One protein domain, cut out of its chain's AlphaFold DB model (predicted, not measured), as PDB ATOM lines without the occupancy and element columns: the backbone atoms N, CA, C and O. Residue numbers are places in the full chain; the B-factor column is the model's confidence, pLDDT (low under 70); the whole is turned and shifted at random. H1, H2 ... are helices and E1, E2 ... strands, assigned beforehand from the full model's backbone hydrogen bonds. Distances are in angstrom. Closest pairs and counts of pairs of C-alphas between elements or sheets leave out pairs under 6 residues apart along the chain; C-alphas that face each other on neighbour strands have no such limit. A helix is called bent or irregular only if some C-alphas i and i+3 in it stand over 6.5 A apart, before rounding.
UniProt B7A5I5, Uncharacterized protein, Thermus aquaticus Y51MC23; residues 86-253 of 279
ATOM      1  N   GLU A  86     135.594 197.978 203.795       94.56
ATOM      2  CA  GLU A  86     136.079 197.693 205.156       94.56
ATOM      3  C   GLU A  86     135.636 198.724 206.194       94.56
ATOM      4  O   GLU A  86     135.499 198.382 207.364       94.56
ATOM      5  N   ALA A  87     135.380 199.974 205.799       93.50
ATOM      6  CA  ALA A  87     134.851 200.964 206.736       93.50
ATOM      7  C   ALA A  87     133.402 200.625 207.096       93.50
ATOM      8  O   ALA A  87     133.042 200.717 208.261       93.50
ATOM      9  N   LEU A  88     132.596 200.159 206.135       95.00
ATOM     10  CA  LEU A  88     131.232 199.683 206.395       95.00
ATOM     11  C   LEU A  88     131.217 198.462 207.321       95.00
ATOM     12  O   LEU A  88     130.456 198.438 208.286       95.00
ATOM     13  N   ARG A  89     132.105 197.490 207.085       95.38
ATOM     14  CA  ARG A  89     132.267 196.333 207.976       95.38
ATOM     15  C   ARG A  89     132.593 196.771 209.403       95.38
ATOM     16  O   ARG A  89     131.929 196.365 210.350       95.38
ATOM     17  N   ARG A  90     133.618 197.613 209.562       93.31
ATOM     18  CA  ARG A  90     134.069 198.100 210.875       93.31
ATOM     19  C   ARG A  90     133.042 199.006 211.538       93.31
ATOM     20  O   ARG A  90     132.925 198.999 212.752       93.31
ATOM     21  N   PHE A  91     132.271 199.755 210.760       92.75
ATOM     22  CA  PHE A  91     131.162 200.546 211.277       92.75
ATOM     23  C   PHE A  91     130.114 199.641 211.940       92.75
ATOM     24  O   PHE A  91     129.603 199.975 213.006       92.75
ATOM     25  N   LEU A  92     129.828 198.480 211.340       92.00
ATOM     26  CA  LEU A  92     128.850 197.534 211.871       92.00
ATOM     27  C   LEU A  92     129.392 196.724 213.060       92.00
ATOM     28  O   LEU A  92     128.689 196.586 214.057       92.00
ATOM     29  N   GLU A  93     130.626 196.224 212.964       90.69
ATOM     30  CA  GLU A  93     131.223 195.265 213.914       90.69
ATOM     31  C   GLU A  93     132.050 195.918 215.038       90.69
ATOM     32  O   GLU A  93     132.203 195.352 216.120       90.69
ATOM     33  N   GLU A  94     132.618 197.098 214.789       91.25
ATOM     34  CA  GLU A  94     133.472 197.823 215.735       91.25
ATOM     35  C   GLU A  94     132.747 199.080 216.253       91.25
ATOM     36  O   GLU A  94     131.592 199.017 216.688       91.25
ATOM     37  N   CYS A  95     133.425 200.230 216.236       90.56
ATOM     38  CA  CYS A  95     132.909 201.505 216.714       90.56
ATOM     39  C   CYS A  95     132.661 202.468 215.536       90.56
ATOM     40  O   CYS A  95     133.629 202.886 214.888       90.56
ATOM     41  N   PRO A  96     131.402 202.887 215.288       91.75
ATOM     42  CA  PRO A  96     131.065 203.871 214.258       91.75
ATOM     43  C   PRO A  96     131.854 205.177 214.374       91.75
ATOM     44  O   PRO A  96     132.358 205.687 213.373       91.75
ATOM     45  N   LEU A  97     132.009 205.694 215.600       88.69
ATOM     46  CA  LEU A  97     132.767 206.921 215.845       88.69
ATOM     47  C   LEU A  97     134.241 206.768 215.451       88.69
ATOM     48  O   LEU A  97     134.790 207.649 214.795       88.69
ATOM     49  N   ARG A  98     134.877 205.641 215.792       88.62
ATOM     50  CA  ARG A  98     136.269 205.363 215.403       88.62
ATOM     51  C   ARG A  98     136.421 205.397 213.882       88.62
ATOM     52  O   ARG A  98     137.276 206.112 213.373       88.62
ATOM     53  N   VAL A  99     135.556 204.679 213.165       90.69
ATOM     54  CA  VAL A  99     135.579 204.626 211.694       90.69
ATOM     55  C   VAL A  99     135.364 206.006 211.072       90.69
ATOM     56  O   VAL A  99     135.989 206.338 210.067       90.69
ATOM     57  N   TYR A 100     134.497 206.829 211.665       88.31
ATOM     58  CA  TYR A 100     134.298 208.204 211.221       88.31
ATOM     59  C   TYR A 100     135.574 209.046 211.362       88.31
ATOM     60  O   TYR A 100     135.944 209.751 210.424       88.31
ATOM     61  N   LEU A 101     136.247 208.963 212.514       84.69
ATOM     62  CA  LEU A 101     137.427 209.772 212.827       84.69
ATOM     63  C   LEU A 101     138.658 209.370 212.001       84.69
ATOM     64  O   LEU A 101     139.412 210.241 211.580       84.69
ATOM     65  N   GLU A 102     138.812 208.085 211.671       85.25
ATOM     66  CA  GLU A 102     139.895 207.578 210.809       85.25
ATOM     67  C   GLU A 102     139.850 208.119 209.364       85.25
ATOM     68  O   GLU A 102     140.805 207.955 208.608       85.25
ATOM     69  N   ARG A 103     138.765 208.792 208.956       80.31
ATOM     70  CA  ARG A 103     138.689 209.480 207.654       80.31
ATOM     71  C   ARG A 103     139.548 210.743 207.605       80.31
ATOM     72  O   ARG A 103     139.835 211.228 206.508       80.31
ATOM     73  N   PHE A 104     139.924 211.295 208.757       77.44
ATOM     74  CA  PHE A 104     140.776 212.473 208.832       77.44
ATOM     75  C   PHE A 104     142.240 212.031 208.911       77.44
ATOM     76  O   PHE A 104     142.593 211.287 209.826       77.44
ATOM     77  N   PRO A 105     143.102 212.470 207.975       63.81
ATOM     78  CA  PRO A 105     144.509 212.107 208.008       63.81
ATOM     79  C   PRO A 105     145.152 212.661 209.282       63.81
ATOM     80  O   PRO A 105     145.088 213.866 209.539       63.81
ATOM     81  N   THR A 106     145.781 211.788 210.063       58.00
ATOM     82  CA  THR A 106     146.737 212.186 211.095       58.00
ATOM     83  C   THR A 106     148.098 212.368 210.426       58.00
ATOM     84  O   THR A 106     148.467 211.626 209.520       58.00
ATOM     85  N   THR A 107     148.834 213.406 210.812       47.88
ATOM     86  CA  THR A 107     150.053 213.858 210.114       47.88
ATOM     87  C   THR A 107     151.273 212.942 210.258       47.88
ATOM     88  O   THR A 107     152.318 213.253 209.699       47.88
ATOM     89  N   ASP A 108     151.152 211.815 210.959       46.31
ATOM     90  CA  ASP A 108     152.301 211.035 211.411       46.31
ATOM     91  C   ASP A 108     152.262 209.617 210.832       46.31
ATOM     92  O   ASP A 108     151.575 208.729 211.338       46.31
ATOM     93  N   GLY A 109     153.015 209.410 209.753       55.28
ATOM     94  CA  GLY A 109     153.272 208.087 209.196       55.28
ATOM     95  C   GLY A 109     154.133 208.158 207.943       55.28
ATOM     96  O   GLY A 109     153.623 208.391 206.847       55.28
ATOM     97  N   GLU A 110     155.442 207.944 208.084       61.59
ATOM     98  CA  GLU A 110     156.285 207.620 206.933       61.59
ATOM     99  C   GLU A 110     155.811 206.300 206.314       61.59
ATOM    100  O   GLU A 110     155.497 205.341 207.024       61.59
ATOM    101  N   ALA A 111     155.743 206.247 204.982       75.00
ATOM    102  CA  ALA A 111     155.407 205.015 204.280       75.00
ATOM    103  C   ALA A 111     156.491 203.960 204.553       75.00
ATOM    104  O   ALA A 111     157.679 204.241 204.409       75.00
ATOM    105  N   ARG A 112     156.082 202.744 204.931       84.31
ATOM    106  CA  ARG A 112     156.965 201.593 205.188       84.31
ATOM    107  C   ARG A 112     156.421 200.337 204.513       84.31
ATOM    108  O   ARG A 112     155.233 200.272 204.184       84.31
ATOM    109  N   GLY A 113     157.287 199.344 204.315       91.00
ATOM    110  CA  GLY A 113     156.933 198.042 203.742       91.00
ATOM    111  C   GLY A 113     156.211 198.159 202.398       91.00
ATOM    112  O   GLY A 113     156.637 198.918 201.529       91.00
ATOM    113  N   TRP A 114     155.063 197.490 202.257       94.12
ATOM    114  CA  TRP A 114     154.230 197.544 201.048       94.12
ATOM    115  C   TRP A 114     153.868 198.966 200.599       94.12
ATOM    116  O   TRP A 114     153.862 199.250 199.404       94.12
ATOM    117  N   ALA A 115     153.584 199.873 201.541       90.81
ATOM    118  CA  ALA A 115     153.251 201.261 201.218       90.81
ATOM    119  C   ALA A 115     154.449 202.015 200.626       90.81
ATOM    120  O   ALA A 115     154.270 202.846 199.735       90.81
ATOM    121  N   LEU A 116     155.663 201.711 201.098       91.62
ATOM    122  CA  LEU A 116     156.889 202.256 200.527       91.62
ATOM    123  C   LEU A 116     157.184 201.622 199.166       91.62
ATOM    124  O   LEU A 116     157.451 202.360 198.228       91.62
ATOM    125  N   LEU A 117     157.015 200.305 199.020       93.44
ATOM    126  CA  LEU A 117     157.214 199.606 197.744       93.44
ATOM    127  C   LEU A 117     156.325 200.161 196.628       93.44
ATOM    128  O   LEU A 117     156.784 200.360 195.508       93.44
ATOM    129  N   ALA A 118     155.065 200.461 196.939       92.00
ATOM    130  CA  ALA A 118     154.142 201.051 195.977       92.00
ATOM    131  C   ALA A 118     154.488 202.501 195.599       92.00
ATOM    132  O   ALA A 118     154.125 202.953 194.514       92.00
ATOM    133  N   LYS A 119     155.125 203.248 196.507       90.38
ATOM    134  CA  LYS A 119     155.401 204.681 196.345       90.38
ATOM    135  C   LYS A 119     156.775 204.942 195.729       90.38
ATOM    136  O   LYS A 119     156.887 205.789 194.850       90.38
ATOM    137  N   ASP A 120     157.794 204.256 196.227       89.38
ATOM    138  CA  ASP A 120     159.193 204.417 195.848       89.38
ATOM    139  C   ASP A 120     159.929 203.065 195.925       89.38
ATOM    140  O   ASP A 120     160.616 202.770 196.907       89.38
ATOM    141  N   PRO A 121     159.775 202.205 194.902       88.44
ATOM    142  CA  PRO A 121     160.411 200.891 194.887       88.44
ATOM    143  C   PRO A 121     161.943 200.977 194.873       88.44
ATOM    144  O   PRO A 121     162.604 200.121 195.457       88.44
ATOM    145  N   LYS A 122     162.520 202.032 194.281       89.94
ATOM    146  CA  LYS A 122     163.980 202.205 194.176       89.94
ATOM    147  C   LYS A 122     164.640 202.366 195.542       89.94
ATOM    148  O   LYS A 122     165.741 201.863 195.747       89.94
ATOM    149  N   ALA A 123     163.962 203.036 196.475       89.31
ATOM    150  CA  ALA A 123     164.443 203.165 197.847       89.31
ATOM    151  C   ALA A 123     164.611 201.798 198.534       89.31
ATOM    152  O   ALA A 123     165.543 201.618 199.312       89.31
ATOM    153  N   LEU A 124     163.744 200.829 198.221       90.69
ATOM    154  CA  LEU A 124     163.810 199.473 198.773       90.69
ATOM    155  C   LEU A 124     164.770 198.555 198.015       90.69
ATOM    156  O   LEU A 124     165.355 197.661 198.613       90.69
ATOM    157  N   GLU A 125     164.966 198.769 196.714       90.38
ATOM    158  CA  GLU A 125     165.964 198.021 195.935       90.38
ATOM    159  C   GLU A 125     167.397 198.272 196.425       90.38
ATOM    160  O   GLU A 125     168.248 197.387 196.308       90.38
ATOM    161  N   ALA A 126     167.653 199.458 196.984       88.94
ATOM    162  CA  ALA A 126     168.926 199.822 197.598       88.94
ATOM    163  C   ALA A 126     169.126 199.223 199.004       88.94
ATOM    164  O   ALA A 126     170.251 199.223 199.505       88.94
ATOM    165  N   ASP A 127     168.065 198.722 199.644       91.62
ATOM    166  CA  ASP A 127     168.137 198.128 200.977       91.62
ATOM    167  C   ASP A 127     168.662 196.679 200.881       91.62
ATOM    168  O   ASP A 127     168.006 195.824 200.274       91.62
ATOM    169  N   PRO A 128     169.823 196.356 201.484       92.12
ATOM    170  CA  PRO A 128     170.422 195.026 201.387       92.12
ATOM    171  C   PRO A 128     169.587 193.921 202.050       92.12
ATOM    172  O   PRO A 128     169.742 192.758 201.681       92.12
ATOM    173  N   ALA A 129     168.705 194.251 202.998       89.81
ATOM    174  CA  ALA A 129     167.815 193.282 203.631       89.81
ATOM    175  C   ALA A 129     166.581 192.974 202.766       89.81
ATOM    176  O   ALA A 129     166.064 191.859 202.800       89.81
ATOM    177  N   VAL A 130     166.116 193.942 201.968       93.69
ATOM    178  CA  VAL A 130     164.876 193.827 201.176       93.69
ATOM    179  C   VAL A 130     165.150 193.423 199.727       93.69
ATOM    180  O   VAL A 130     164.377 192.670 199.131       93.69
ATOM    181  N   SER A 131     166.264 193.877 199.152       94.38
ATOM    182  CA  SER A 131     166.595 193.675 197.739       94.38
ATOM    183  C   SER A 131     166.631 192.198 197.320       94.38
ATOM    184  O   SER A 131     165.972 191.863 196.333       94.38
ATOM    185  N   PRO A 132     167.270 191.265 198.065       95.75
ATOM    186  CA  PRO A 132     167.238 189.844 197.707       95.75
ATOM    187  C   PRO A 132     165.815 189.274 197.652       95.75
ATOM    188  O   PRO A 132     165.487 188.511 196.743       95.75
ATOM    189  N   TRP A 133     164.951 189.692 198.581       96.00
ATOM    190  CA  TRP A 133     163.554 189.267 198.621       96.00
ATOM    191  C   TRP A 133     162.754 189.814 197.429       96.00
ATOM    192  O   TRP A 133     161.990 189.066 196.819       96.00
ATOM    193  N   LEU A 134     162.979 191.076 197.033       95.69
ATOM    194  CA  LEU A 134     162.369 191.656 195.830       95.69
ATOM    195  C   LEU A 134     162.779 190.897 194.564       95.69
ATOM    196  O   LEU A 134     161.942 190.653 193.696       95.69
ATOM    197  N   GLN A 135     164.053 190.500 194.467       94.94
ATOM    198  CA  GLN A 135     164.544 189.731 193.324       94.94
ATOM    199  C   GLN A 135     163.933 188.334 193.261       94.94
ATOM    200  O   GLN A 135     163.482 187.920 192.193       94.94
ATOM    201  N   ALA A 136     163.860 187.638 194.397       96.19
ATOM    202  CA  ALA A 136     163.262 186.308 194.481       96.19
ATOM    203  C   ALA A 136     161.783 186.292 194.050       96.19
ATOM    204  O   ALA A 136     161.315 185.302 193.495       96.19
ATOM    205  N   HIS A 137     161.062 187.401 194.244       96.19
ATOM    206  CA  HIS A 137     159.622 187.493 193.994       96.19
ATOM    207  C   HIS A 137     159.235 188.392 192.814       96.19
ATOM    208  O   HIS A 137     158.070 188.786 192.683       96.19
ATOM    209  N   ARG A 138     160.191 188.716 191.936       94.00
ATOM    210  CA  ARG A 138     159.988 189.645 190.815       94.00
ATOM    211  C   ARG A 138     158.781 189.274 189.949       94.00
ATOM    212  O   ARG A 138     158.001 190.154 189.609       94.00
ATOM    213  N   GLU A 139     158.580 187.989 189.661       92.44
ATOM    214  CA  GLU A 139     157.471 187.493 188.827       92.44
ATOM    215  C   GLU A 139     156.082 187.849 189.392       92.44
ATOM    216  O   GLU A 139     155.147 188.158 188.650       92.44
ATOM    217  N   HIS A 140     155.934 187.849 190.719       93.88
ATOM    218  CA  HIS A 140     154.682 188.241 191.363       93.88
ATOM    219  C   HIS A 140     154.488 189.759 191.394       93.88
ATOM    220  O   HIS A 140     153.349 190.225 191.318       93.88
ATOM    221  N   LEU A 141     155.577 190.517 191.535       94.44
ATOM    222  CA  LEU A 141     155.558 191.978 191.623       94.44
ATOM    223  C   LEU A 141     155.399 192.637 190.249       94.44
ATOM    224  O   LEU A 141     154.798 193.706 190.139       94.44
ATOM    225  N   GLU A 142     155.909 192.004 189.197       93.31
ATOM    226  CA  GLU A 142     155.838 192.519 187.838       93.31
ATOM    227  C   GLU A 142     154.380 192.662 187.376       93.31
ATOM    228  O   GLU A 142     153.562 191.744 187.451       93.31
ATOM    229  N   GLY A 143     154.020 193.872 186.938       91.81
ATOM    230  CA  GLY A 143     152.648 194.201 186.547       91.81
ATOM    231  C   GLY A 143     151.644 194.260 187.706       91.81
ATOM    232  O   GLY A 143     150.452 194.471 187.454       91.81
ATOM    233  N   MET A 144     152.079 194.108 188.964       96.31
ATOM    234  CA  MET A 144     151.212 194.299 190.122       96.31
ATOM    235  C   MET A 144     150.857 195.779 190.278       96.31
ATOM    236  O   MET A 144     151.709 196.662 190.341       96.31
ATOM    237  N   ARG A 145     149.560 196.055 190.386       95.81
ATOM    238  CA  ARG A 145     149.038 197.369 190.754       95.81
ATOM    239  C   ARG A 145     148.736 197.379 192.241       95.81
ATOM    240  O   ARG A 145     147.886 196.614 192.697       95.81
ATOM    241  N   PHE A 146     149.402 198.266 192.967       95.06
ATOM    242  CA  PHE A 146     149.224 198.419 194.404       95.06
ATOM    243  C   PHE A 146     148.079 199.373 194.741       95.06
ATOM    244  O   PHE A 146     147.855 200.364 194.043       95.06
ATOM    245  N   PHE A 147     147.388 199.073 195.839       93.19
ATOM    246  CA  PHE A 147     146.440 199.953 196.518       93.19
ATOM    247  C   PHE A 147     145.380 200.552 195.584       93.19
ATOM    248  O   PHE A 147     145.174 201.767 195.508       93.19
ATOM    249  N   VAL A 148     144.715 199.674 194.831       93.00
ATOM    250  CA  VAL A 148     143.810 200.031 193.739       93.00
ATOM    251  C   VAL A 148     142.400 200.296 194.276       93.00
ATOM    252  O   VAL A 148     141.752 199.373 194.783       93.00
ATOM    253  N   PRO A 149     141.865 201.523 194.122       92.56
ATOM    254  CA  PRO A 149     140.472 201.799 194.428       92.56
ATOM    255  C   PRO A 149     139.563 201.337 193.280       92.56
ATOM    256  O   PRO A 149     139.752 201.734 192.129       92.56
ATOM    257  N   TRP A 150     138.525 200.560 193.590       90.94
ATOM    258  CA  TRP A 150     137.409 200.300 192.676       90.94
ATOM    259  C   TRP A 150     136.143 200.955 193.204       90.94
ATOM    260  O   TRP A 150     135.547 200.509 194.185       90.94
ATOM    261  N   ASN A 151     135.726 202.023 192.530       91.06
ATOM    262  CA  ASN A 151     134.523 202.752 192.897       91.06
ATOM    263  C   ASN A 151     133.277 202.011 192.401       91.06
ATOM    264  O   ASN A 151     133.214 201.540 191.261       91.06
ATOM    265  N   ARG A 152     132.282 201.921 193.278       89.00
ATOM    266  CA  ARG A 152     130.914 201.501 192.980       89.00
ATOM    267  C   ARG A 152     129.974 202.645 193.330       89.00
ATOM    268  O   ARG A 152     130.396 203.672 193.854       89.00
ATOM    269  N   GLU A 153     128.695 202.461 193.047       87.94
ATOM    270  CA  GLU A 153     127.683 203.496 193.256       87.94
ATOM    271  C   GLU A 153     127.585 203.961 194.719       87.94
ATOM    272  O   GLU A 153     127.365 205.139 194.991       87.94
ATOM    273  N   HIS A 154     127.758 203.048 195.681       91.19
ATOM    274  CA  HIS A 154     127.500 203.328 197.102       91.19
ATOM    275  C   HIS A 154     128.695 203.093 198.030       91.19
ATOM    276  O   HIS A 154     128.655 203.479 199.195       91.19
ATOM    277  N   TYR A 155     129.760 202.475 197.532       93.81
ATOM    278  CA  TYR A 155     130.968 202.182 198.296       93.81
ATOM    279  C   TYR A 155     132.161 202.041 197.349       93.81
ATOM    280  O   TYR A 155     132.014 202.040 196.128       93.81
ATOM    281  N   ARG A 156     133.358 201.903 197.914       94.06
ATOM    282  CA  ARG A 156     134.581 201.579 197.169       94.06
ATOM    283  C   ARG A 156     135.260 200.345 197.744       94.06
ATOM    284  O   ARG A 156     135.322 200.173 198.961       94.06
ATOM    285  N   LEU A 157     135.788 199.501 196.872       93.81
ATOM    286  CA  LEU A 157     136.716 198.435 197.239       93.81
ATOM    287  C   LEU A 157     138.128 199.019 197.199       93.81
ATOM    288  O   LEU A 157     138.422 199.858 196.346       93.81
ATOM    289  N   TYR A 158     138.992 198.597 198.114       92.62
ATOM    290  CA  TYR A 158     140.390 199.016 198.129       92.62
ATOM    291  C   TYR A 158     141.275 197.779 198.199       92.62
ATOM    292  O   TYR A 158     141.409 197.169 199.259       92.62
ATOM    293  N   LEU A 159     141.794 197.368 197.046       94.75
ATOM    294  CA  LEU A 159     142.579 196.144 196.909       94.75
ATOM    295  C   LEU A 159     144.055 196.457 197.100       94.75
ATOM    296  O   LEU A 159     144.564 197.383 196.470       94.75
ATOM    297  N   ASP A 160     144.742 195.685 197.939       94.94
ATOM    298  CA  ASP A 160     146.144 195.970 198.252       94.94
ATOM    299  C   ASP A 160     147.062 195.695 197.057       94.94
ATOM    300  O   ASP A 160     147.933 196.508 196.766       94.94
ATOM    301  N   GLY A 161     146.850 194.587 196.344       96.12
ATOM    302  CA  GLY A 161     147.583 194.254 195.126       96.12
ATOM    303  C   GLY A 161     146.696 193.540 194.111       96.12
ATOM    304  O   GLY A 161     145.907 192.662 194.464       96.12
ATOM    305  N   VAL A 162     146.810 193.915 192.838       97.00
ATOM    306  CA  VAL A 162     146.082 193.277 191.732       97.00
ATOM    307  C   VAL A 162     147.011 193.086 190.542       97.00
ATOM    308  O   VAL A 162     147.612 194.050 190.074       97.00
ATOM    309  N   ARG A 163     147.074 191.869 190.005       96.19
ATOM    310  CA  ARG A 163     147.827 191.534 188.788       96.19
ATOM    311  C   ARG A 163     146.919 190.799 187.805       96.19
ATOM    312  O   ARG A 163     146.110 189.965 188.207       96.19
ATOM    313  N   TRP A 164     147.035 191.136 186.526       94.31
ATOM    314  CA  TRP A 164     146.291 190.490 185.444       94.31
ATOM    315  C   TRP A 164     147.234 189.601 184.644       94.31
ATOM    316  O   TRP A 164     148.307 190.051 184.256       94.31
ATOM    317  N   GLU A 165     146.809 188.375 184.363       94.12
ATOM    318  CA  GLU A 165     147.569 187.400 183.585       94.12
ATOM    319  C   GLU A 165     146.623 186.734 182.581       94.12
ATOM    320  O   GLU A 165     145.848 185.840 182.919       94.12
ATOM    321  N   GLY A 166     146.596 187.245 181.346       92.81
ATOM    322  CA  GLY A 166     145.556 186.869 180.385       92.81
ATOM    323  C   GLY A 166     144.153 187.116 180.961       92.81
ATOM    324  O   GLY A 166     143.865 188.203 181.463       92.81
ATOM    325  N   ASP A 167     143.289 186.103 180.918       94.06
ATOM    326  CA  ASP A 167     141.931 186.159 181.482       94.06
ATOM    327  C   ASP A 167     141.868 185.723 182.961       94.06
ATOM    328  O   ASP A 167     140.782 185.513 183.514       94.06
ATOM    329  N   ALA A 168     143.023 185.574 183.617       95.62
ATOM    330  CA  ALA A 168     143.129 185.343 185.048       95.62
ATOM    331  C   ALA A 168     143.457 186.637 185.809       95.62
ATOM    332  O   ALA A 168     144.220 187.492 185.352       95.62
ATOM    333  N   VAL A 169     142.891 186.766 187.008       96.62
ATOM    334  CA  VAL A 169     143.144 187.886 187.918       96.62
ATOM    335  C   VAL A 169     143.701 187.363 189.231       96.62
ATOM    336  O   VAL A 169     143.128 186.474 189.855       96.62
ATOM    337  N   HIS A 170     144.811 187.940 189.670       97.62
ATOM    338  CA  HIS A 170     145.455 187.640 190.937       97.62
ATOM    339  C   HIS A 170     145.212 188.819 191.874       97.62
ATOM    340  O   HIS A 170     145.684 189.928 191.625       97.62
ATOM    341  N   ILE A 171     144.446 188.583 192.934       97.38
ATOM    342  CA  ILE A 171     144.246 189.533 194.026       97.38
ATOM    343  C   ILE A 171     145.202 189.148 195.148       97.38
ATOM    344  O   ILE A 171     145.237 187.988 195.553       97.38
ATOM    345  N   TYR A 172     145.937 190.123 195.666       97.12
ATOM    346  CA  TYR A 172     146.871 189.960 196.768       97.12
ATOM    347  C   TYR A 172     146.357 190.728 197.980       97.12
ATOM    348  O   TYR A 172     146.137 191.938 197.915       97.12
ATOM    349  N   ARG A 173     146.186 190.014 199.094       95.94
ATOM    350  CA  ARG A 173     146.064 190.605 200.423       95.94
ATOM    351  C   ARG A 173     147.472 190.792 200.974       95.94
ATOM    352  O   ARG A 173     148.119 189.813 201.353       95.94
ATOM    353  N   LEU A 174     147.926 192.039 201.011       95.56
ATOM    354  CA  LEU A 174     149.260 192.397 201.476       95.56
ATOM    355  C   LEU A 174     149.204 192.652 202.981       95.56
ATOM    356  O   LEU A 174     148.399 193.454 203.464       95.56
ATOM    357  N   LEU A 175     150.022 191.928 203.736       94.31
ATOM    358  CA  LEU A 175     150.019 191.958 205.193       94.31
ATOM    359  C   LEU A 175     151.346 192.512 205.730       94.31
ATOM    360  O   LEU A 175     152.370 192.392 205.055       94.31
ATOM    361  N   PRO A 176     151.357 193.104 206.938       91.69
ATOM    362  CA  PRO A 176     152.594 193.360 207.668       91.69
ATOM    363  C   PRO A 176     153.412 192.080 207.887       91.69
ATOM    364  O   PRO A 176     152.910 190.967 207.710       91.69
ATOM    365  N   GLU A 177     154.664 192.257 208.295       88.25
ATOM    366  CA  GLU A 177     155.543 191.157 208.693       88.25
ATOM    367  C   GLU A 177     154.889 190.330 209.816       88.25
ATOM    368  O   GLU A 177     154.201 190.879 210.679       88.25
ATOM    369  N   GLU A 178     155.017 189.002 209.737       82.81
ATOM    370  CA  GLU A 178     154.448 188.009 210.674       82.81
ATOM    371  C   GLU A 178     152.912 187.998 210.848       82.81
ATOM    372  O   GLU A 178     152.362 187.173 211.588       82.81
ATOM    373  N   ALA A 179     152.168 188.849 210.140       85.81
ATOM    374  CA  ALA A 179     150.717 188.880 210.250       85.81
ATOM    375  C   ALA A 179     150.065 187.676 209.548       85.81
ATOM    376  O   ALA A 179     150.342 187.361 208.389       85.81
ATOM    377  N   ARG A 180     149.123 187.025 210.240       83.25
ATOM    378  CA  ARG A 180     148.309 185.945 209.665       83.25
ATOM    379  C   ARG A 180     147.053 186.506 208.990       83.25
ATOM    380  O   ARG A 180     146.413 187.398 209.552       83.25
ATOM    381  N   PRO A 181     146.658 185.983 207.817       84.81
ATOM    382  CA  PRO A 181     145.416 186.391 207.178       84.81
ATOM    383  C   PRO A 181     144.208 185.904 207.979       84.81
ATOM    384  O   PRO A 181     144.056 184.709 208.217       84.81
ATOM    385  N   ASP A 182     143.292 186.815 208.294       88.12
ATOM    386  CA  ASP A 182     141.925 186.460 208.669       88.12
ATOM    387  C   ASP A 182     140.977 186.923 207.561       88.12
ATOM    388  O   ASP A 182     140.579 188.088 207.480       88.12
ATOM    389  N   LEU A 183     140.685 185.994 206.651       89.25
ATOM    390  CA  LEU A 183     139.784 186.202 205.518       89.25
ATOM    391  C   LEU A 183     138.346 185.785 205.857       89.25
ATOM    392  O   LEU A 183     137.522 185.653 204.956       89.25
ATOM    393  N   GLY A 184     138.015 185.566 207.134       90.06
ATOM    394  CA  GLY A 184     136.647 185.258 207.532       90.06
ATOM    395  C   GLY A 184     135.677 186.397 207.172       90.06
ATOM    396  O   GLY A 184     136.053 187.573 207.239       90.06
ATOM    397  N   PRO A 185     134.406 186.096 206.845       87.00
ATOM    398  CA  PRO A 185     133.416 187.105 206.454       87.00
ATOM    399  C   PRO A 185     133.147 188.159 207.539       87.00
ATOM    400  O   PRO A 185     132.697 189.254 207.222       87.00
ATOM    401  N   ARG A 186     133.469 187.902 208.815       88.12
ATOM    402  CA  ARG A 186     133.391 188.917 209.887       88.12
ATOM    403  C   ARG A 186     134.561 189.907 209.900       88.12
ATOM    404  O   ARG A 186     134.466 190.992 210.477       88.12
ATOM    405  N   LYS A 187     135.685 189.542 209.288       89.94
ATOM    406  CA  LYS A 187     136.961 190.264 209.395       89.94
ATOM    407  C   LYS A 187     137.374 190.940 208.105       89.94
ATOM    408  O   LYS A 187     138.090 191.940 208.161       89.94
ATOM    409  N   ARG A 188     136.889 190.444 206.967       92.50
ATOM    410  CA  ARG A 188     137.261 190.981 205.666       92.50
ATOM    411  C   ARG A 188     136.134 190.844 204.655       92.50
ATOM    412  O   ARG A 188     135.577 189.762 204.510       92.50
ATOM    413  N   TRP A 189     135.805 191.929 203.953       96.06
ATOM    414  CA  TRP A 189     134.748 191.958 202.929       96.06
ATOM    415  C   TRP A 189     135.288 192.249 201.523       96.06
ATOM    416  O   TRP A 189     134.733 191.769 200.535       96.06
ATOM    417  N   THR A 190     136.365 193.028 201.429       95.38
ATOM    418  CA  THR A 190     136.874 193.602 200.174       95.38
ATOM    419  C   THR A 190     137.247 192.560 199.132       95.38
ATOM    420  O   THR A 190     136.754 192.630 198.009       95.38
ATOM    421  N   GLU A 191     138.057 191.568 199.487       95.19
ATOM    422  CA  GLU A 191     138.503 190.536 198.552       95.19
ATOM    423  C   GLU A 191     137.322 189.680 198.102       95.19
ATOM    424  O   GLU A 191     137.196 189.399 196.916       95.19
ATOM    425  N   TRP A 192     136.399 189.333 199.003       96.25
ATOM    426  CA  TRP A 192     135.233 188.521 198.648       96.25
ATOM    427  C   TRP A 192     134.312 189.209 197.650       96.25
ATOM    428  O   TRP A 192     133.903 188.585 196.669       96.25
ATOM    429  N   LYS A 193     134.020 190.496 197.860       95.62
ATOM    430  CA  LYS A 193     133.206 191.274 196.920       95.62
ATOM    431  C   LYS A 193     133.945 191.541 195.611       95.62
ATOM    432  O   LYS A 193     133.326 191.448 194.557       95.62
ATOM    433  N   ALA A 194     135.253 191.785 195.651       95.06
ATOM    434  CA  ALA A 194     136.055 191.925 194.438       95.06
ATOM    435  C   ALA A 194     136.068 190.636 193.600       95.06
ATOM    436  O   ALA A 194     135.823 190.692 192.396       95.06
ATOM    437  N   ILE A 195     136.291 189.474 194.228       95.62
ATOM    438  CA  ILE A 195     136.237 188.168 193.557       95.62
ATOM    439  C   ILE A 195     134.855 187.956 192.944       95.62
ATOM    440  O   ILE A 195     134.769 187.589 191.776       95.62
ATOM    441  N   GLU A 196     133.785 188.201 193.704       95.00
ATOM    442  CA  GLU A 196     132.415 188.033 193.223       95.00
ATOM    443  C   GLU A 196     132.127 188.883 191.980       95.00
ATOM    444  O   GLU A 196     131.573 188.377 191.007       95.00
ATOM    445  N   GLU A 197     132.522 190.154 191.968       92.75
ATOM    446  CA  GLU A 197     132.288 191.025 190.814       92.75
ATOM    447  C   GLU A 197     133.080 190.589 189.575       92.75
ATOM    448  O   GLU A 197     132.550 190.635 188.460       92.75
ATOM    449  N   LEU A 198     134.325 190.141 189.769       93.88
ATOM    450  CA  LEU A 198     135.177 189.634 188.695       93.88
ATOM    451  C   LEU A 198     134.576 188.377 188.057       93.88
ATOM    452  O   LEU A 198     134.386 188.326 186.843       93.88
ATOM    453  N   VAL A 199     134.215 187.378 188.864       93.81
ATOM    454  CA  VAL A 199     133.690 186.098 188.356       93.81
ATOM    455  C   VAL A 199     132.255 186.188 187.844       93.81
ATOM    456  O   VAL A 199     131.855 185.373 187.013       93.81
ATOM    457  N   GLN A 200     131.471 187.176 188.287       90.38
ATOM    458  CA  GLN A 200     130.135 187.447 187.744       90.38
ATOM    459  C   GLN A 200     130.169 188.185 186.398       90.38
ATOM    460  O   GLN A 200     129.117 188.402 185.803       90.38
ATOM    461  N   GLY A 201     131.349 188.561 185.893       79.31
ATOM    462  CA  GLY A 201     131.473 189.223 184.596       79.31
ATOM    463  C   GLY A 201     130.924 190.649 184.589       79.31
ATOM    464  O   GLY A 201     130.472 191.121 183.552       79.31
ATOM    465  N   ARG A 202     130.970 191.353 185.730       78.69
ATOM    466  CA  ARG A 202     130.585 192.776 185.820       78.69
ATOM    467  C   ARG A 202     131.658 193.728 185.270       78.69
ATOM    468  O   ARG A 202     131.552 194.940 185.426       78.69
ATOM    469  N   PHE A 203     132.701 193.177 184.655       73.31
ATOM    470  CA  PHE A 203     133.808 193.899 184.043       73.31
ATOM    471  C   PHE A 203     133.760 193.753 182.522       73.31
ATOM    472  O   PHE A 203     133.287 192.751 181.996       73.31
ATOM    473  N   THR A 204     134.287 194.755 181.816       72.12
ATOM    474  CA  THR A 204     134.354 194.768 180.345       72.12
ATOM    475  C   THR A 204     135.244 193.660 179.787       72.12
ATOM    476  O   THR A 204     134.975 193.134 178.711       72.12
ATOM    477  N   ARG A 205     136.296 193.286 180.521       82.81
ATOM    478  CA  ARG A 205     137.179 192.172 180.177       82.81
ATOM    479  C   ARG A 205     136.621 190.858 180.720       82.81
ATOM    480  O   ARG A 205     136.179 190.787 181.865       82.81
ATOM    481  N   LYS A 206     136.709 189.806 179.906       87.81
ATOM    482  CA  LYS A 206     136.379 188.435 180.301       87.81
ATOM    483  C   LYS A 206     137.350 187.962 181.391       87.81
ATOM    484  O   LYS A 206     138.559 188.041 181.211       87.81
ATOM    485  N   VAL A 207     136.814 187.483 182.512       93.88
ATOM    486  CA  VAL A 207     137.596 186.896 183.610       93.88
ATOM    487  C   VAL A 207     137.176 185.442 183.782       93.88
ATOM    488  O   VAL A 207     136.013 185.157 184.070       93.88
ATOM    489  N   GLU A 208     138.122 184.525 183.593       94.50
ATOM    490  CA  GLU A 208     137.907 183.074 183.665       94.50
ATOM    491  C   GLU A 208     138.348 182.475 185.004       94.50
ATOM    492  O   GLU A 208     137.811 181.455 185.451       94.50
ATOM    493  N   ALA A 209     139.325 183.102 185.658       96.31
ATOM    494  CA  ALA A 209     139.866 182.648 186.929       96.31
ATOM    495  C   ALA A 209     140.245 183.824 187.825       96.31
ATOM    496  O   ALA A 209     140.842 184.796 187.369       96.31
ATOM    497  N   VAL A 210     139.953 183.705 189.118       97.62
ATOM    498  CA  VAL A 210     140.432 184.636 190.137       97.62
ATOM    499  C   VAL A 210     141.174 183.868 191.224       97.62
ATOM    500  O   VAL A 210     140.617 182.956 191.844       97.62
ATOM    501  N   TYR A 211     142.427 184.245 191.456       97.50
ATOM    502  CA  TYR A 211     143.278 183.730 192.523       97.50
ATOM    503  C   TYR A 211     143.332 184.740 193.665       97.50
ATOM    504  O   TYR A 211     143.542 185.929 193.431       97.50
ATOM    505  N   LEU A 212     143.169 184.258 194.895       97.19
ATOM    506  CA  LEU A 212     143.384 185.053 196.098       97.19
ATOM    507  C   LEU A 212     144.680 184.608 196.768       97.19
ATOM    508  O   LEU A 212     144.783 183.477 197.250       97.19
ATOM    509  N   TRP A 213     145.640 185.519 196.794       97.25
ATOM    510  CA  TRP A 213     146.932 185.376 197.436       97.25
ATOM    511  C   TRP A 213     146.941 186.121 198.761       97.25
ATOM    512  O   TRP A 213     146.348 187.193 198.897       97.25
ATOM    513  N   VAL A 214     147.654 185.565 199.726       96.38
ATOM    514  CA  VAL A 214     148.033 186.239 200.959       96.38
ATOM    515  C   VAL A 214     149.539 186.392 200.952       96.38
ATOM    516  O   VAL A 214     150.249 185.412 200.731       96.38
ATOM    517  N   TRP A 215     150.009 187.605 201.229       96.44
ATOM    518  CA  TRP A 215     151.431 187.897 201.201       96.44
ATOM    519  C   TRP A 215     151.867 188.792 202.370       96.44
ATOM    520  O   TRP A 215     151.644 190.006 202.343       96.44
ATOM    521  N   PRO A 216     152.469 188.207 203.419       95.69
ATOM    522  CA  PRO A 216     153.165 188.959 204.458       95.69
ATOM    523  C   PRO A 216     154.393 189.681 203.900       95.69
ATOM    524  O   PRO A 216     155.081 189.159 203.025       95.69
ATOM    525  N   TRP A 217     154.674 190.879 204.412       95.25
ATOM    526  CA  TRP A 217     155.893 191.618 204.082       95.25
ATOM    527  C   TRP A 217     157.128 190.775 204.421       95.25
ATOM    528  O   TRP A 217     157.171 190.196 205.504       95.25
ATOM    529  N   LEU A 218     158.082 190.682 203.486       94.19
ATOM    530  CA  LEU A 218     159.286 189.830 203.567       94.19
ATOM    531  C   LEU A 218     159.024 188.322 203.740       94.19
ATOM    532  O   LEU A 218     159.955 187.550 203.947       94.19
ATOM    533  N   GLY A 219     157.770 187.886 203.611       93.81
ATOM    534  CA  GLY A 219     157.388 186.479 203.606       93.81
ATOM    535  C   GLY A 219     157.144 185.940 202.198       93.81
ATOM    536  O   GLY A 219     157.290 186.645 201.196       93.81
ATOM    537  N   GLU A 220     156.703 184.687 202.144       94.19
ATOM    538  CA  GLU A 220     156.329 184.000 200.907       94.19
ATOM    539  C   GLU A 220     154.850 184.249 200.548       94.19
ATOM    540  O   GLU A 220     153.977 184.214 201.431       94.19
ATOM    541  N   PRO A 221     154.521 184.467 199.263       95.31
ATOM    542  CA  PRO A 221     153.143 184.530 198.809       95.31
ATOM    543  C   PRO A 221     152.508 183.138 198.856       95.31
ATOM    544  O   PRO A 221     153.044 182.156 198.351       95.31
ATOM    545  N   SER A 222     151.305 183.049 199.417       95.19
ATOM    546  CA  SER A 222     150.566 181.789 199.510       95.19
ATOM    547  C   SER A 222     149.154 181.922 198.957       95.19
ATOM    548  O   SER A 222     148.468 182.928 199.154       95.19
ATOM    549  N   LEU A 223     148.694 180.892 198.249       95.69
ATOM    550  CA  LEU A 223     147.311 180.819 197.792       95.69
ATOM    551  C   LEU A 223     146.387 180.530 198.972       95.69
ATOM    552  O   LEU A 223     146.537 179.515 199.651       95.69
ATOM    553  N   HIS A 224     145.352 181.355 199.137       93.62
ATOM    554  CA  HIS A 224     144.286 181.073 200.100       93.62
ATOM    555  C   HIS A 224     143.585 179.737 199.789       93.62
ATOM    556  O   HIS A 224     143.201 178.989 200.687       93.62
ATOM    557  N   ARG A 225     143.436 179.420 198.496       92.19
ATOM    558  CA  ARG A 225     142.873 178.165 197.990       92.19
ATOM    559  C   ARG A 225     143.633 177.730 196.740       92.19
ATOM    560  O   ARG A 225     143.862 178.541 195.850       92.19
ATOM    561  N   LYS A 226     143.943 176.430 196.637       92.12
ATOM    562  CA  LYS A 226     144.642 175.847 195.473       92.12
ATOM    563  C   LYS A 226     143.868 175.997 194.157       92.12
ATOM    564  O   LYS A 226     144.462 176.192 193.107       92.12
ATOM    565  N   ILE A 227     142.542 175.879 194.213       94.94
ATOM    566  CA  ILE A 227     141.662 175.994 193.045       94.94
ATOM    567  C   ILE A 227     141.131 177.436 192.967       94.94
ATOM    568  O   ILE A 227     140.519 177.890 193.941       94.94
ATOM    569  N   PRO A 228     141.295 178.142 191.834       96.12
ATOM    570  CA  PRO A 228     140.791 179.504 191.677       96.12
ATOM    571  C   PRO A 228     139.260 179.566 191.697       96.12
ATOM    572  O   PRO A 228     138.560 178.559 191.536       96.12
ATOM    573  N   TYR A 229     138.731 180.775 191.863       96.62
ATOM    574  CA  TYR A 229     137.320 181.048 191.616       96.62
ATOM    575  C   TYR A 229     137.088 181.167 190.115       96.62
ATOM    576  O   TYR A 229     137.763 181.945 189.444       96.62
ATOM    577  N   ARG A 230     136.166 180.368 189.582       95.75
ATOM    578  CA  ARG A 230     135.852 180.351 188.148       95.75
ATOM    579  C   ARG A 230     134.690 181.274 187.825       95.75
ATOM    580  O   ARG A 230     133.886 181.600 188.696       95.75
ATOM    581  N   ARG A 231     134.578 181.673 186.559       93.25
ATOM    582  CA  ARG A 231     133.440 182.459 186.073       93.25
ATOM    583  C   ARG A 231     132.104 181.810 186.462       93.25
ATOM    584  O   ARG A 231     131.940 180.599 186.360       93.25
ATOM    585  N   GLY A 232     131.162 182.619 186.942       89.88
ATOM    586  CA  GLY A 232     129.863 182.173 187.458       89.88
ATOM    587  C   GLY A 232     129.896 181.586 188.875       89.88
ATOM    588  O   GLY A 232     128.841 181.413 189.484       89.88
ATOM    589  N   GLN A 233     131.074 181.320 189.450       92.19
ATOM    590  CA  GLN A 233     131.189 180.785 190.802       92.19
ATOM    591  C   GLN A 233     131.063 181.902 191.841       92.19
ATOM    592  O   GLN A 233     131.962 182.720 192.003       92.19
ATOM    593  N   ARG A 234     129.988 181.897 192.629       91.00
ATOM    594  CA  ARG A 234     129.842 182.840 193.745       91.00
ATOM    595  C   ARG A 234     130.709 182.419 194.949       91.00
ATOM    596  O   ARG A 234     130.596 181.266 195.376       91.00
ATOM    597  N   PRO A 235     131.546 183.305 195.526       93.12
ATOM    598  CA  PRO A 235     132.309 182.976 196.729       93.12
ATOM    599  C   PRO A 235     131.373 182.709 197.923       93.12
ATOM    600  O   PRO A 235     130.479 183.515 198.166       93.12
ATOM    601  N   PRO A 236     131.558 181.628 198.708       91.75
ATOM    602  CA  PRO A 236     130.643 181.290 199.805       91.75
ATOM    603  C   PRO A 236     130.462 182.406 200.840       91.75
ATOM    604  O   PRO A 236     129.344 182.639 201.295       91.75
ATOM    605  N   ALA A 237     131.539 183.139 201.142       93.38
ATOM    606  CA  ALA A 237     131.544 184.241 202.100       93.38
ATOM    607  C   ALA A 237     130.562 185.369 201.736       93.38
ATOM    608  O   ALA A 237     130.060 186.048 202.631       93.38
ATOM    609  N   THR A 238     130.226 185.567 200.451       93.81
ATOM    610  CA  THR A 238     129.315 186.661 200.067       93.81
ATOM    611  C   THR A 238     127.881 186.441 200.528       93.81
ATOM    612  O   THR A 238     127.153 187.415 200.697       93.81
ATOM    613  N   LYS A 239     127.488 185.197 200.839       94.31
ATOM    614  CA  LYS A 239     126.175 184.902 201.436       94.31
ATOM    615  C   LYS A 239     125.990 185.568 202.801       94.31
ATOM    616  O   LYS A 239     124.895 186.030 203.097       94.31
ATOM    617  N   GLU A 240     127.047 185.614 203.609       94.81
ATOM    618  CA  GLU A 240     127.031 186.271 204.923       94.81
ATOM    619  C   GLU A 240     127.267 187.779 204.799       94.81
ATOM    620  O   GLU A 240     126.655 188.567 205.513       94.81
ATOM    621  N   ILE A 241     128.134 188.189 203.871       96.25
ATOM    622  CA  ILE A 241     128.528 189.595 203.710       96.25
ATOM    623  C   ILE A 241     127.386 190.445 203.151       96.25
ATOM    624  O   ILE A 241     127.194 191.568 203.602       96.25
ATOM    625  N   ASP A 242     126.631 189.947 202.173       95.44
ATOM    626  CA  ASP A 242     125.620 190.749 201.481       95.44
ATOM    627  C   ASP A 242     124.529 191.343 202.391       95.44
ATOM    628  O   ASP A 242     124.295 192.552 202.280       95.44
ATOM    629  N   PRO A 243     123.880 190.592 203.306       96.00
ATOM    630  CA  PRO A 243     122.904 191.189 204.220       96.00
ATOM    631  C   PRO A 243     123.543 192.221 205.163       96.00
ATOM    632  O   PRO A 243     122.977 193.296 205.369       96.00
ATOM    633  N   LEU A 244     124.749 191.945 205.672       96.12
ATOM    634  CA  LEU A 244     125.479 192.865 206.550       96.12
ATOM    635  C   LEU A 244     125.893 194.144 205.815       96.12
ATOM    636  O   LEU A 244     125.841 195.234 206.381       96.12
ATOM    637  N   LEU A 245     126.263 194.036 204.539       96.12
ATOM    638  CA  LEU A 245     126.589 195.177 203.696       96.12
ATOM    639  C   LEU A 245     125.373 196.082 203.488       96.12
ATOM    640  O   LEU A 245     125.498 197.298 203.615       96.12
ATOM    641  N   GLN A 246     124.198 195.513 203.199       95.25
ATOM    642  CA  GLN A 246     122.973 196.308 203.055       95.25
ATOM    643  C   GLN A 246     122.616 197.026 204.359       95.25
ATOM    644  O   GLN A 246     122.333 198.225 204.342       95.25
ATOM    645  N   GLN A 247     122.715 196.330 205.495       94.94
ATOM    646  CA  GLN A 247     122.506 196.925 206.814       94.94
ATOM    647  C   GLN A 247     123.499 198.062 207.092       94.94
ATOM    648  O   GLN A 247     123.096 199.155 207.489       94.94
ATOM    649  N   ALA A 248     124.791 197.832 206.854       94.44
ATOM    650  CA  ALA A 248     125.829 198.834 207.074       94.44
ATOM    651  C   ALA A 248     125.632 200.064 206.178       94.44
ATOM    652  O   ALA A 248     125.817 201.184 206.643       94.44
ATOM    653  N   LEU A 249     125.223 199.883 204.917       93.94
ATOM    654  CA  LEU A 249     124.917 200.988 204.004       93.94
ATOM    655  C   LEU A 249     123.709 201.811 204.466       93.94
ATOM    656  O   LEU A 249     123.762 203.038 204.382       93.94
ATOM    657  N   ALA A 250     122.645 201.162 204.946       92.06
ATOM    658  CA  ALA A 250     121.477 201.854 205.486       92.06
ATOM    659  C   ALA A 250     121.864 202.709 206.703       92.06
ATOM    660  O   ALA A 250     121.695 203.928 206.687       92.06
ATOM    661  N   LEU A 251     122.521 202.098 207.690       90.81
ATOM    662  CA  LEU A 251     122.954 202.787 208.906       90.81
ATOM    663  C   LEU A 251     123.985 203.895 208.633       90.81
ATOM    664  O   LEU A 251     123.946 204.953 209.260       90.81
ATOM    665  N   TRP A 252     124.895 203.686 207.676       91.12
ATOM    666  CA  TRP A 252     125.864 204.706 207.266       91.12
ATOM    667  C   TRP A 252     125.181 205.951 206.685       91.12
ATOM    668  O   TRP A 252     125.660 207.067 206.890       91.12
ATOM    669  N   ARG A 253     124.076 205.771 205.946       87.62
ATOM    670  CA  ARG A 253     123.283 206.875 205.379       87.62
ATOM    671  C   ARG A 253     122.483 207.618 206.450       87.62
ATOM    672  O   ARG A 253     122.343 208.833 206.340       87.62
TER     673      ARG A 253
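AT A GLANCE: This is residues 86 to 253 of the 279 residues of an uncharacterized protein of Thermus aquaticus Y51MC23 (UniProt B7A5I5). A strongly twisted sheet of four strands, E1 to E4, makes the core, with the helix H7 packed on one face and the short helix H3 over the opposite face. H3 leads into a string of short helices, H4, H5 and H6, at one end of the longest axis; at the other end H8 packs crosswise on H1 of the helical hairpin H1 and H2, and residues 104 to 110 stick out in the long link between H2 and H3. The printed part has 168 residues, with eight named helices and four named strands in the order H1 H2 H3 H4 H5 H6 E1 E2 E3 H7 E4 H8. The sheet is mixed, in the order E1, E2, E3, E4, and the class is mixed, helices and strands. The whole is compact, with a radius of gyration of the C-alphas of 16.9 A and spans of 49 by 42 by 28 A.

IN THESE COORDINATES: H1 is residues 86 to 93, 10.3 A long, and begins at C-alpha 86 at (136.079, 197.693, 205.156). Then come H2, residues 96 to 101, H3, residues 114 to 119, H4, residues 121 to 125, H5, residues 131 to 136, and H6, residues 138 to 141. E1 is residues 145 to 151, 15.6 A, and begins at (149.038, 197.369, 190.754). E2 is residues 156 to 165, 23.5 A, and bends by 79 degrees at residue 160. E3 is residues 168 to 175, 22.3 A. H7 is residues 190 to 199, 14.4 A, and E4 is residues 209 to 216, 22.9 A. H8 is residues 238 to 253, 21.8 A, and ends at (123.283, 206.875, 205.379); it is neither bent nor irregular, but only just: C-alphas 240 and 243 are 6.5 A apart.

HOW THE PARTS SIT: E1, E2 and E3 form a meander, each strand the antiparallel neighbour of the one before, with hairpins E1 and E2, and E2 and E3. N 150 and O 157 are 2.8 A apart across E1 and E2; N 163 and O 170 are 2.9 A apart across E2 and E3. E3 and E4 are parallel at 19 degrees, with N 171 and O 211 at 2.8 A. E3, H7 and E4 form a strand-helix-strand unit, two parallel neighbour strands with a helix between, and its crossover is right-handed. H7 is on the sheet at a height of 5.9 A, its closest C-alphas to E2 being those of Leu 157 and Thr 190, 5.7 A. H3 is on the opposite face at a height of 8.7 A, and runs across the strands, at 78 degrees to E2 on the local plane. H6 only grazes the sheet, with residues 140 to 141. H4 and H5 only just touch, only at the corner, with 3 pairs of C-alphas within 8 A, the closest those of Glu 125 and Ser 131, 4.7 A. H1 touches H8 about perpendicular at 88 degrees, the closest C-alphas being those of Leu 88 and Ala 248, 5.5 A. H1 touches H2, its closest C-alphas those of Phe 91 and Val 99, 6.0 A. H8 only just touches H7, with residue 238 alone and 3 pairs within 8 A, the closest those of Trp 192 and Thr 238, 6.4 A. H2 and H3 are apart. Every O i to N i+4 pair is within hydrogen-bond range in H1, H2, H3, H4, H5 and H7; in H8 10 of 12 are, and H6 is too short for such a pair.

THE WHOLE: The two C-alphas farthest apart are those of Pro 128 and Ala 250, 49.6 A. The printed part has no cut. The long links are H2 to H3, E3 to H7 and E4 to H8; in the last, residues 222 to 223 pair with residues 213 to 214 of E4, and residues 229 to 230 with residues 209 to 210 of E4, both antiparallel. The mean pLDDT of the printed part is 90.9, and residues 105 to 110 are under 70.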